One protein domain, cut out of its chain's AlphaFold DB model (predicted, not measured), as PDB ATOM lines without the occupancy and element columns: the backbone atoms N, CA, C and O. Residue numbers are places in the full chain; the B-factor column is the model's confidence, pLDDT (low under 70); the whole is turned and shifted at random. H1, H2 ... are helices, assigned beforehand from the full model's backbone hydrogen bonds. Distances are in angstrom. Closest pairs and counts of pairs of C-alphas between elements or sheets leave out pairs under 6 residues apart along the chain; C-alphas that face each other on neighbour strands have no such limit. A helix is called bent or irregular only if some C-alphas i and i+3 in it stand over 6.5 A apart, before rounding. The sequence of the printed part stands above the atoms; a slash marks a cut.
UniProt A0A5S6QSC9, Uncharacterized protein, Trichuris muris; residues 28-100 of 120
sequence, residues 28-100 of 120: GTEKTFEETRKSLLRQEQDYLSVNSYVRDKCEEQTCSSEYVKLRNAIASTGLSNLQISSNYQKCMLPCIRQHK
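What this domain is: This is residues 28 to 100 of the 120 residues of an uncharacterized protein of Trichuris muris (UniProt A0A5S6QSC9). The longest helix, H5, runs along the length of a small elongated all-helix body; H4 folds back along its first part as a helical hairpin, and H3 crosses its last part. H1 and H2 cover another side of this group, H1 reaching from the later part of H4 toward the middle of H5, and H2 lying near H3 and the last part of H5. The printed part has 73 residues with five named helices, in the order H1, H2, H3, H4, H5, and no named strand. It is compact, with a radius of gyration of the C-alphas of 11.5 A, and its C-alphas span 34 by 20 by 18 A along their three main axes.

Where its parts are: H5, residues 82 to 99, measures 25.8 A from first to last C-alpha and ends with C-alpha 99 at (38.002, -17.279, 30.765). It is neither bent nor irregular, but only just: C-alphas 91 and 94 are 6.4 A apart. H4, residues 64 to 77, measures 19.9 A and begins with C-alpha 64 at (35.848, -22.361, 14.406). H3, residues 52 to 62, measures 15.4 A; it too is only just not irregular, with C-alphas 59 and 62 6.1 A apart. H1, residues 29 to 40, measures 16.3 A and begins with C-alpha 29 at (23.854, -37.523, 14.302). H2, residues 42 to 50, measures 13.7 A and is irregular, with C-alphas 43 and 46 8.1 A apart.

How they stand to each other: H5 and H4 form a helical hairpin and touch through residues 84 to 91 and 66 to 70, closest at the C-alphas of Tyr 88 and Glu 66, 5.2 A; they run opposite ways at a tilt of 36 degrees, only just steep. H5 touches H3 with residues 91 to 99 alone, closest at the C-alphas of Cys 95 and Cys 58, 6.0 A, opposite ways at a steep tilt of 68 degrees, only just short of about perpendicular. H1 touches H4 with residues 29 to 33 alone, closest at the C-alphas of Thr 29 and Ala 75, 5.9 A, opposite ways at a steep tilt of 52 degrees. H1 and H5 are close but not clearly touching, with the C-alphas of Leu 40 and Gln 89 6.6 A apart. H2 touches no helix but is near H1, H3 and H5. H1 and H3 are apart, as are H2 and H4. In H1, H3 and H4 every O i to N i+4 pair is within hydrogen-bond range; in H5 12 of 14 are, and in H2 2 of 5, beside 5 of 6 O i to N i+3 pairs.

The domain as a whole: The two C-alphas farthest apart, those of Thr 77 and Lys 100, are 33.7 A from each other. The printed part has no cut, and its four links between helices are tight. The mean pLDDT of the printed part is 90.1; residues 28 to 30 are under 70.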
ATOM      1  N   GLY A  28      20.102 -39.669  14.658       52.94
ATOM      2  CA  GLY A  28      21.126 -39.883  15.686       52.94
ATOM      3  C   GLY A  28      22.308 -38.907  15.647       52.94
ATOM      4  O   GLY A  28      22.964 -38.727  16.663       52.94
ATOM      5  N   THR A  29      22.581 -38.242  14.521       62.75
ATOM      6  CA  THR A  29      23.854 -37.523  14.302       62.75
ATOM      7  C   THR A  29      24.001 -36.257  15.142       62.75
ATOM      8  O   THR A  29      25.076 -36.011  15.684       62.75
ATOM      9  N   GLU A  30      22.939 -35.469  15.302       67.81
ATOM     10  CA  GLU A  30      22.981 -34.229  16.088       67.81
ATOM     11  C   GLU A  30      23.128 -34.513  17.589       67.81
ATOM     12  O   GLU A  30      23.956 -33.907  18.271       67.81
ATOM     13  N   LYS A  31      22.397 -35.517  18.089       76.12
ATOM     14  CA  LYS A  31      22.519 -35.968  19.478       76.12
ATOM     15  C   LYS A  31      23.914 -36.537  19.753       76.12
ATOM     16  O   LYS A  31      24.537 -36.170  20.747       76.12
ATOM     17  N   THR A  32      24.447 -37.347  18.834       84.56
ATOM     18  CA  THR A  32      25.814 -37.884  18.914       84.56
ATOM     19  C   THR A  32      26.878 -36.787  18.837       84.56
ATOM     20  O   THR A  32      27.890 -36.868  19.539       84.56
ATOM     21  N   PHE A  33      26.658 -35.740  18.037       89.19
ATOM     22  CA  PHE A  33      27.554 -34.587  17.978       89.19
ATOM     23  C   PHE A  33      27.618 -33.860  19.318       89.19
ATOM     24  O   PHE A  33      28.710 -33.673  19.845       89.19
ATOM     25  N   GLU A  34      26.474 -33.515  19.910       89.06
ATOM     26  CA  GLU A  34      26.427 -32.829  21.205       89.06
ATOM     27  C   GLU A  34      27.038 -33.658  22.340       89.06
ATOM     28  O   GLU A  34      27.780 -33.134  23.176       89.06
ATOM     29  N   GLU A  35      26.770 -34.962  22.364       89.62
ATOM     30  CA  GLU A  35      27.356 -35.886  23.339       89.62
ATOM     31  C   GLU A  35      28.883 -35.971  23.192       89.62
ATOM     32  O   GLU A  35      29.612 -35.880  24.186       89.62
ATOM     33  N   THR A  36      29.384 -36.064  21.956       88.88
ATOM     34  CA  THR A  36      30.826 -36.084  21.667       88.88
ATOM     35  C   THR A  36      31.475 -34.744  22.002       88.88
ATOM     36  O   THR A  36      32.498 -34.694  22.683       88.88
ATOM     37  N   ARG A  37      30.854 -33.634  21.600       89.38
ATOM     38  CA  ARG A  37      31.320 -32.268  21.874       89.38
ATOM     39  C   ARG A  37      31.508 -32.037  23.370       89.38
ATOM     40  O   ARG A  37      32.539 -31.515  23.792       89.38
ATOM     41  N   LYS A  38      30.543 -32.472  24.186       90.50
ATOM     42  CA  LYS A  38      30.623 -32.389  25.653       90.50
ATOM     43  C   LYS A  38      31.688 -33.318  26.231       90.50
ATOM     44  O   LYS A  38      32.416 -32.908  27.133       90.50
ATOM     45  N   SER A  39      31.803 -34.550  25.732       91.31
ATOM     46  CA  SER A  39      32.746 -35.535  26.279       91.31
ATOM     47  C   SER A  39      34.214 -35.146  26.063       91.31
ATOM     48  O   SER A  39      35.046 -35.404  26.935       91.31
ATOM     49  N   LEU A  40      34.526 -34.457  24.961       92.81
ATOM     50  CA  LEU A  40      35.880 -33.989  24.648       92.81
ATOM     51  C   LEU A  40      36.402 -32.926  25.624       92.81
ATOM     52  O   LEU A  40      37.610 -32.785  25.778       92.81
ATOM     53  N   LEU A  41      35.515 -32.201  26.309       93.44
ATOM     54  CA  LEU A  41      35.869 -31.123  27.239       93.44
ATOM     55  C   LEU A  41      35.602 -31.500  28.702       93.44
ATOM     56  O   LEU A  41      35.423 -30.621  29.546       93.44
ATOM     57  N   ARG A  42      35.608 -32.804  29.023       92.06
ATOM     58  CA  ARG A  42      35.358 -33.319  30.384       92.06
ATOM     59  C   ARG A  42      36.220 -32.667  31.466       92.06
ATOM     60  O   ARG A  42      35.736 -32.462  32.569       92.06
ATOM     61  N   GLN A  43      37.459 -32.294  31.143       89.94
ATOM     62  CA  GLN A  43      38.375 -31.626  32.080       89.94
ATOM     63  C   GLN A  43      37.837 -30.287  32.607       89.94
ATOM     64  O   GLN A  43      38.171 -29.882  33.714       89.94
ATOM     65  N   GLU A  44      37.009 -29.598  31.823       91.56
ATOM     66  CA  GLU A  44      36.468 -28.278  32.155       91.56
ATOM     67  C   GLU A  44      34.944 -28.329  32.368       91.56
ATOM     68  O   GLU A  44      34.290 -27.286  32.412       91.56
ATOM     69  N   GLN A  45      34.364 -29.531  32.497       90.56
ATOM     70  CA  GLN A  45      32.916 -29.753  32.492       90.56
ATOM     71  C   GLN A  45      32.194 -28.980  33.598       90.56
ATOM     72  O   GLN A  45      31.169 -28.362  33.317       90.56
ATOM     73  N   ASP A  46      32.740 -28.955  34.813       90.38
ATOM     74  CA  ASP A  46      32.132 -28.240  35.942       90.38
ATOM     75  C   ASP A  46      32.014 -26.745  35.652       90.38
ATOM     76  O   ASP A  46      30.963 -26.139  35.847       90.38
ATOM     77  N   TYR A  47      33.066 -26.155  35.089       91.62
ATOM     78  CA  TYR A  47      33.063 -24.744  34.722       91.62
ATOM     79  C   TYR A  47      32.111 -24.453  33.557       91.62
ATOM     80  O   TYR A  47      31.360 -23.478  33.601       91.62
ATOM     81  N   LEU A  48      32.100 -25.314  32.538       92.00
ATOM     82  CA  LEU A  48      31.221 -25.177  31.375       92.00
ATOM     83  C   LEU A  48      29.748 -25.480  31.687       92.00
ATOM     84  O   LEU A  48      28.881 -25.086  30.909       92.00
ATOM     85  N   SER A  49      29.452 -26.162  32.797       90.81
ATOM     86  CA  SER A  49      28.075 -26.436  33.228       90.81
ATOM     87  C   SER A  49      27.325 -25.158  33.615       90.81
ATOM     88  O   SER A  49      26.132 -25.045  33.349       90.81
ATOM     89  N   VAL A  50      28.048 -24.180  34.168       90.69
ATOM     90  CA  VAL A  50      27.525 -22.868  34.579       90.69
ATOM     91  C   VAL A  50      27.914 -21.743  33.612       90.69
ATOM     92  O   VAL A  50      27.253 -20.711  33.584       90.69
ATOM     93  N   ASN A  51      28.944 -21.942  32.781       91.62
ATOM     94  CA  ASN A  51      29.422 -20.973  31.786       91.62
ATOM     95  C   ASN A  51      29.357 -21.540  30.359       91.62
ATOM     96  O   ASN A  51      30.348 -21.530  29.628       91.62
ATOM     97  N   SER A  52      28.195 -22.053  29.943       88.19
ATOM     98  CA  SER A  52      28.023 -22.658  28.611       88.19
ATOM     99  C   SER A  52      28.400 -21.709  27.466       88.19
ATOM    100  O   SER A  52      29.002 -22.154  26.491       88.19
ATOM    101  N   TYR A  53      28.148 -20.405  27.633       91.88
ATOM    102  CA  TYR A  53      28.492 -19.357  26.666       91.88
ATOM    103  C   TYR A  53      29.994 -19.286  26.347       91.88
ATOM    104  O   TYR A  53      30.371 -18.873  25.253       91.88
ATOM    105  N   VAL A  54      30.866 -19.687  27.280       93.81
ATOM    106  CA  VAL A  54      32.322 -19.680  27.062       93.81
ATOM    107  C   VAL A  54      32.706 -20.716  26.019       93.81
ATOM    108  O   VAL A  54      33.562 -20.449  25.179       93.81
ATOM    109  N   ARG A  55      32.054 -21.885  26.038       94.31
ATOM    110  CA  ARG A  55      32.278 -22.904  25.015       94.31
ATOM    111  C   ARG A  55      31.893 -22.357  23.647       94.31
ATOM    112  O   ARG A  55      32.727 -22.397  22.752       94.31
ATOM    113  N   ASP A  56      30.685 -21.821  23.514       93.88
ATOM    114  CA  ASP A  56      30.182 -21.343  22.223       93.88
ATOM    115  C   ASP A  56      31.056 -20.188  21.695       93.88
ATOM    116  O   ASP A  56      31.475 -20.196  20.540       93.88
ATOM    117  N   LYS A  57      31.488 -19.272  22.572       95.50
ATOM    118  CA  LYS A  57      32.441 -18.209  22.218       95.50
ATOM    119  C   LYS A  57      33.784 -18.759  21.728       95.50
ATOM    120  O   LYS A  57      34.308 -18.284  20.723       95.50
ATOM    121  N   CYS A  58      34.352 -19.744  22.424       95.44
ATOM    122  CA  CYS A  58      35.609 -20.369  22.014       95.44
ATOM    123  C   CYS A  58      35.463 -21.135  20.693       95.44
ATOM    124  O   CYS A  58      36.364 -21.066  19.857       95.44
ATOM    125  N   GLU A  59      34.338 -21.819  20.479       95.25
ATOM    126  CA  GLU A  59      34.026 -22.517  19.229       95.25
ATOM    127  C   GLU A  59      33.894 -21.536  18.058       95.25
ATOM    128  O   GLU A  59      34.456 -21.793  17.000       95.25
ATOM    129  N   GLU A  60      33.225 -20.397  18.233       94.12
ATOM    130  CA  GLU A  60      32.989 -19.435  17.149       94.12
ATOM    131  C   GLU A  60      34.195 -18.536  16.850       94.12
ATOM    132  O   GLU A  60      34.490 -18.267  15.684       94.12
ATOM    133  N   GLN A  61      34.899 -18.061  17.882       93.62
ATOM    134  CA  GLN A  61      35.914 -17.009  17.728       93.62
ATOM    135  C   GLN A  61      37.337 -17.556  17.609       93.62
ATOM    136  O   GLN A  61      38.136 -17.014  16.847       93.62
ATOM    137  N   THR A  62      37.658 -18.628  18.336       95.06
ATOM    138  CA  THR A  62      39.034 -19.149  18.424       95.06
ATOM    139  C   THR A  62      39.196 -20.457  17.656       95.06
ATOM    140  O   THR A  62      40.196 -20.663  16.971       95.06
ATOM    141  N   CYS A  63      38.209 -21.346  17.752       96.19
ATOM    142  CA  CYS A  63      38.321 -22.742  17.335       96.19
ATOM    143  C   CYS A  63      37.378 -23.131  16.196       96.19
ATOM    144  O   CYS A  63      37.148 -24.321  15.980       96.19
ATOM    145  N   SER A  64      36.884 -22.157  15.429       96.31
ATOM    146  CA  SER A  64      35.848 -22.361  14.406       96.31
ATOM    147  C   SER A  64      36.232 -23.399  13.357       96.31
ATOM    148  O   SER A  64      35.441 -24.289  13.047       96.31
ATOM    149  N   SER A  65      37.477 -23.364  12.873       96.25
ATOM    150  CA  SER A  65      38.009 -24.371  11.945       96.25
ATOM    151  C   SER A  65      37.927 -25.787  12.524       96.25
ATOM    152  O   SER A  65      37.437 -26.704  11.864       96.25
ATOM    153  N   GLU A  66      38.395 -25.986  13.759       96.19
ATOM    154  CA  GLU A  66      38.416 -27.319  14.371       96.19
ATOM    155  C   GLU A  66      37.011 -27.786  14.767       96.19
ATOM    156  O   GLU A  66      36.702 -28.969  14.631       96.19
ATOM    157  N   TYR A  67      36.131 -26.863  15.163       94.69
ATOM    158  CA  TYR A  67      34.716 -27.133  15.400       94.69
ATOM    159  C   TYR A  67      34.010 -27.628  14.128       94.69
ATOM    160  O   TYR A  67      33.347 -28.667  14.152       94.69
ATOM    161  N   VAL A  68      34.203 -26.950  12.991       94.44
ATOM    162  CA  VAL A  68      33.625 -27.366  11.701       94.44
ATOM    163  C   VAL A  68      34.161 -28.733  11.271       94.44
ATOM    164  O   VAL A  68      33.384 -29.586  10.839       94.44
ATOM    165  N   LYS A  69      35.465 -28.994  11.437       94.06
ATOM    166  CA  LYS A  69      36.057 -30.313  11.145       94.06
ATOM    167  C   LYS A  69      35.460 -31.414  12.018       94.06
ATOM    168  O   LYS A  69      35.131 -32.480  11.499       94.06
ATOM    169  N   LEU A  70      35.291 -31.158  13.315       93.62
ATOM    170  CA  LEU A  70      34.661 -32.095  14.244       93.62
ATOM    171  C   LEU A  70      33.211 -32.385  13.842       93.62
ATOM    172  O   LEU A  70      32.816 -33.549  13.758       93.62
ATOM    173  N   ARG A  71      32.442 -31.336  13.533       92.31
ATOM    174  CA  ARG A  71      31.049 -31.447  13.088       92.31
ATOM    175  C   ARG A  71      30.932 -32.263  11.807       92.31
ATOM    176  O   ARG A  71      30.125 -33.185  11.750       92.31
ATOM    177  N   ASN A  72      31.777 -31.985  10.818       90.88
ATOM    178  CA  ASN A  72      31.775 -32.693   9.540       90.88
ATOM    179  C   ASN A  72      32.196 -34.161   9.688       90.88
ATOM    180  O   ASN A  72      31.607 -35.033   9.049       90.88
ATOM    181  N   ALA A  73      33.177 -34.460  10.545       89.12
ATOM    182  CA  ALA A  73      33.598 -35.836  10.808       89.12
ATOM    183  C   ALA A  73      32.457 -36.672  11.406       89.12
ATOM    184  O   ALA A  73      32.155 -37.756  10.903       89.12
ATOM    185  N   ILE A  74      31.767 -36.131  12.412       88.19
ATOM    186  CA  ILE A  74      30.654 -36.820  13.078       88.19
ATOM    187  C   ILE A  74      29.429 -36.899  12.162       88.19
ATOM    188  O   ILE A  74      28.779 -37.939  12.106       88.19
ATOM    189  N   ALA A  75      29.135 -35.849  11.394       86.44
ATOM    190  CA  ALA A  75      28.029 -35.861  10.441       86.44
ATOM    191  C   ALA A  75      28.227 -36.888   9.312       86.44
ATOM    192  O   ALA A  75      27.256 -37.484   8.858       86.44
ATOM    193  N   SER A  76      29.470 -37.108   8.867       83.25
ATOM    194  CA  SER A  76      29.779 -38.022   7.757       83.25
ATOM    195  C   SER A  76      29.966 -39.478   8.182       83.25
ATOM    196  O   SER A  76      29.597 -40.377   7.433       83.25
ATOM    197  N   THR A  77      30.533 -39.728   9.365       78.31
ATOM    198  CA  THR A  77      30.909 -41.088   9.801       78.31
ATOM    199  C   THR A  77      30.204 -41.555  11.072       78.31
ATOM    200  O   THR A  77      30.378 -42.697  11.489       78.31
ATOM    201  N   GLY A  78      29.430 -40.681  11.721       76.19
ATOM    202  CA  GLY A  78      28.835 -40.928  13.034       76.19
ATOM    203  C   GLY A  78      29.828 -40.849  14.199       76.19
ATOM    204  O   GLY A  78      29.411 -40.937  15.350       76.19
ATOM    205  N   LEU A  79      31.129 -40.672  13.935       77.38
ATOM    206  CA  LEU A  79      32.195 -40.663  14.936       77.38
ATOM    207  C   LEU A  79      33.223 -39.562  14.637       77.38
ATOM    208  O   LEU A  79      33.299 -39.023  13.537       77.38
ATOM    209  N   SER A  80      34.048 -39.221  15.629       81.62
ATOM    210  CA  SER A  80      35.228 -38.379  15.408       81.62
ATOM    211  C   SER A  80      36.497 -39.230  15.371       81.62
ATOM    212  O   SER A  80      36.645 -40.197  16.118       81.62
ATOM    213  N   ASN A  81      37.445 -38.856  14.510       87.81
ATOM    214  CA  ASN A  81      38.797 -39.410  14.528       87.81
ATOM    215  C   ASN A  81      39.612 -38.778  15.680       87.81
ATOM    216  O   ASN A  81      39.445 -37.596  15.991       87.81
ATOM    217  N   LEU A  82      40.528 -39.550  16.279       90.56
ATOM    218  CA  LEU A  82      41.397 -39.131  17.388       90.56
ATOM    219  C   LEU A  82      42.166 -37.824  17.124       90.56
ATOM    220  O   LEU A  82      42.249 -36.976  18.008       90.56
ATOM    221  N   GLN A  83      42.691 -37.626  15.917       94.75
ATOM    222  CA  GLN A  83      43.393 -36.410  15.510       94.75
ATOM    223  C   GLN A  83      42.475 -35.186  15.535       94.75
ATOM    224  O   GLN A  83      42.861 -34.147  16.063       94.75
ATOM    225  N   ILE A  84      41.259 -35.307  14.995       93.25
ATOM    226  CA  ILE A  84      40.280 -34.211  14.958       93.25
ATOM    227  C   ILE A  84      39.862 -33.852  16.385       93.25
ATOM    228  O   ILE A  84      39.891 -32.686  16.770       93.25
ATOM    229  N   SER A  85      39.578 -34.868  17.196       93.25
ATOM    230  CA  SER A  85      39.286 -34.715  18.621       93.25
ATOM    231  C   SER A  85      40.430 -34.065  19.397       93.25
ATOM    232  O   SER A  85      40.199 -33.171  20.210       93.25
ATOM    233  N   SER A  86      41.673 -34.465  19.128       95.12
ATOM    234  CA  SER A  86      42.856 -33.888  19.768       95.12
ATOM    235  C   SER A  86      43.059 -32.428  19.371       95.12
ATOM    236  O   SER A  86      43.296 -31.592  20.241       95.12
ATOM    237  N   ASN A  87      42.932 -32.096  18.085       96.56
ATOM    238  CA  ASN A  87      43.064 -30.719  17.609       96.56
ATOM    239  C   ASN A  87      41.986 -29.814  18.210       96.56
ATOM    240  O   ASN A  87      42.296 -28.722  18.687       96.56
ATOM    241  N   TYR A  88      40.746 -30.304  18.256       96.25
ATOM    242  CA  TYR A  88      39.638 -29.608  18.895       96.25
ATOM    243  C   TYR A  88      39.944 -29.298  20.366       96.25
ATOM    244  O   TYR A  88      39.866 -28.145  20.784       96.25
ATOM    245  N   GLN A  89      40.389 -30.290  21.142       95.94
ATOM    246  CA  GLN A  89      40.760 -30.089  22.548       95.94
ATOM    247  C   GLN A  89      41.945 -29.132  22.723       95.94
ATOM    248  O   GLN A  89      41.904 -28.258  23.587       95.94
ATOM    249  N   LYS A  90      42.990 -29.269  21.896       96.38
ATOM    250  CA  LYS A  90      44.177 -28.399  21.931       96.38
ATOM    251  C   LYS A  90      43.832 -26.937  21.676       96.38
ATOM    252  O   LYS A  90      44.478 -26.071  22.251       96.38
ATOM    253  N   CYS A  91      42.825 -26.671  20.850       96.69
ATOM    254  CA  CYS A  91      42.331 -25.319  20.627       96.69
ATOM    255  C   CYS A  91      41.426 -24.838  21.775       96.69
ATOM    256  O   CYS A  91      41.602 -23.740  22.304       96.69
ATOM    257  N   MET A  92      40.469 -25.672  22.189       96.12
ATOM    258  CA  MET A  92      39.413 -25.280  23.124       96.12
ATOM    259  C   MET A  92      39.902 -25.092  24.560       96.12
ATOM    260  O   MET A  92      39.527 -24.117  25.210       96.12
ATOM    261  N   LEU A  93      40.725 -26.011  25.079       95.00
ATOM    262  CA  LEU A  93      41.125 -25.999  26.491       95.00
ATOM    263  C   LEU A  93      41.880 -24.718  26.887       95.00
ATOM    264  O   LEU A  93      41.527 -24.140  27.917       95.00
ATOM    265  N   PRO A  94      42.861 -24.217  26.106       95.06
ATOM    266  CA  PRO A  94      43.493 -22.934  26.400       95.06
ATOM    267  C   PRO A  94      42.497 -21.769  26.411       95.06
ATOM    268  O   PRO A  94      42.523 -20.973  27.345       95.06
ATOM    269  N   CYS A  95      41.589 -21.700  25.430       94.75
ATOM    270  CA  CYS A  95      40.579 -20.641  25.359       94.75
ATOM    271  C   CYS A  95      39.661 -20.645  26.592       94.75
ATOM    272  O   CYS A  95      39.478 -19.620  27.243       94.75
ATOM    273  N   ILE A  96      39.152 -21.815  26.985       94.69
ATOM    274  CA  ILE A  96      38.288 -21.950  28.168       94.69
ATOM    275  C   ILE A  96      39.030 -21.530  29.440       94.69
ATOM    276  O   ILE A  96      38.470 -20.834  30.285       94.69
ATOM    277  N   ARG A  97      40.301 -21.922  29.579       93.50
ATOM    278  CA  ARG A  97      41.118 -21.591  30.755       93.50
ATOM    279  C   ARG A  97      41.434 -20.103  30.866       93.50
ATOM    280  O   ARG A  97      41.538 -19.625  31.985       93.50
ATOM    281  N   GLN A  98      41.519 -19.368  29.756       91.69
ATOM    282  CA  GLN A  98      41.665 -17.905  29.784       91.69
ATOM    283  C   GLN A  98      40.426 -17.193  30.342       91.69
ATOM    284  O   GLN A  98      40.531 -16.099  30.885       91.69
ATOM    285  N   HIS A  99      39.250 -17.807  30.214       89.75
ATOM    286  CA  HIS A  99      38.002 -17.279  30.765       89.75
ATOM    287  C   HIS A  99      37.753 -17.701  32.212       89.75
ATOM    288  O   HIS A  99      36.903 -17.116  32.891       89.75
ATOM    289  N   LYS A 100      38.480 -18.708  32.708       85.44
ATOM    290  CA  LYS A 100      38.434 -19.050  34.123       85.44
ATOM    291  C   LYS A 100      39.102 -17.929  34.912       85.44
ATOM    292  O   LYS A 100      40.223 -17.560  34.569       85.44
TER     293      LYS A 100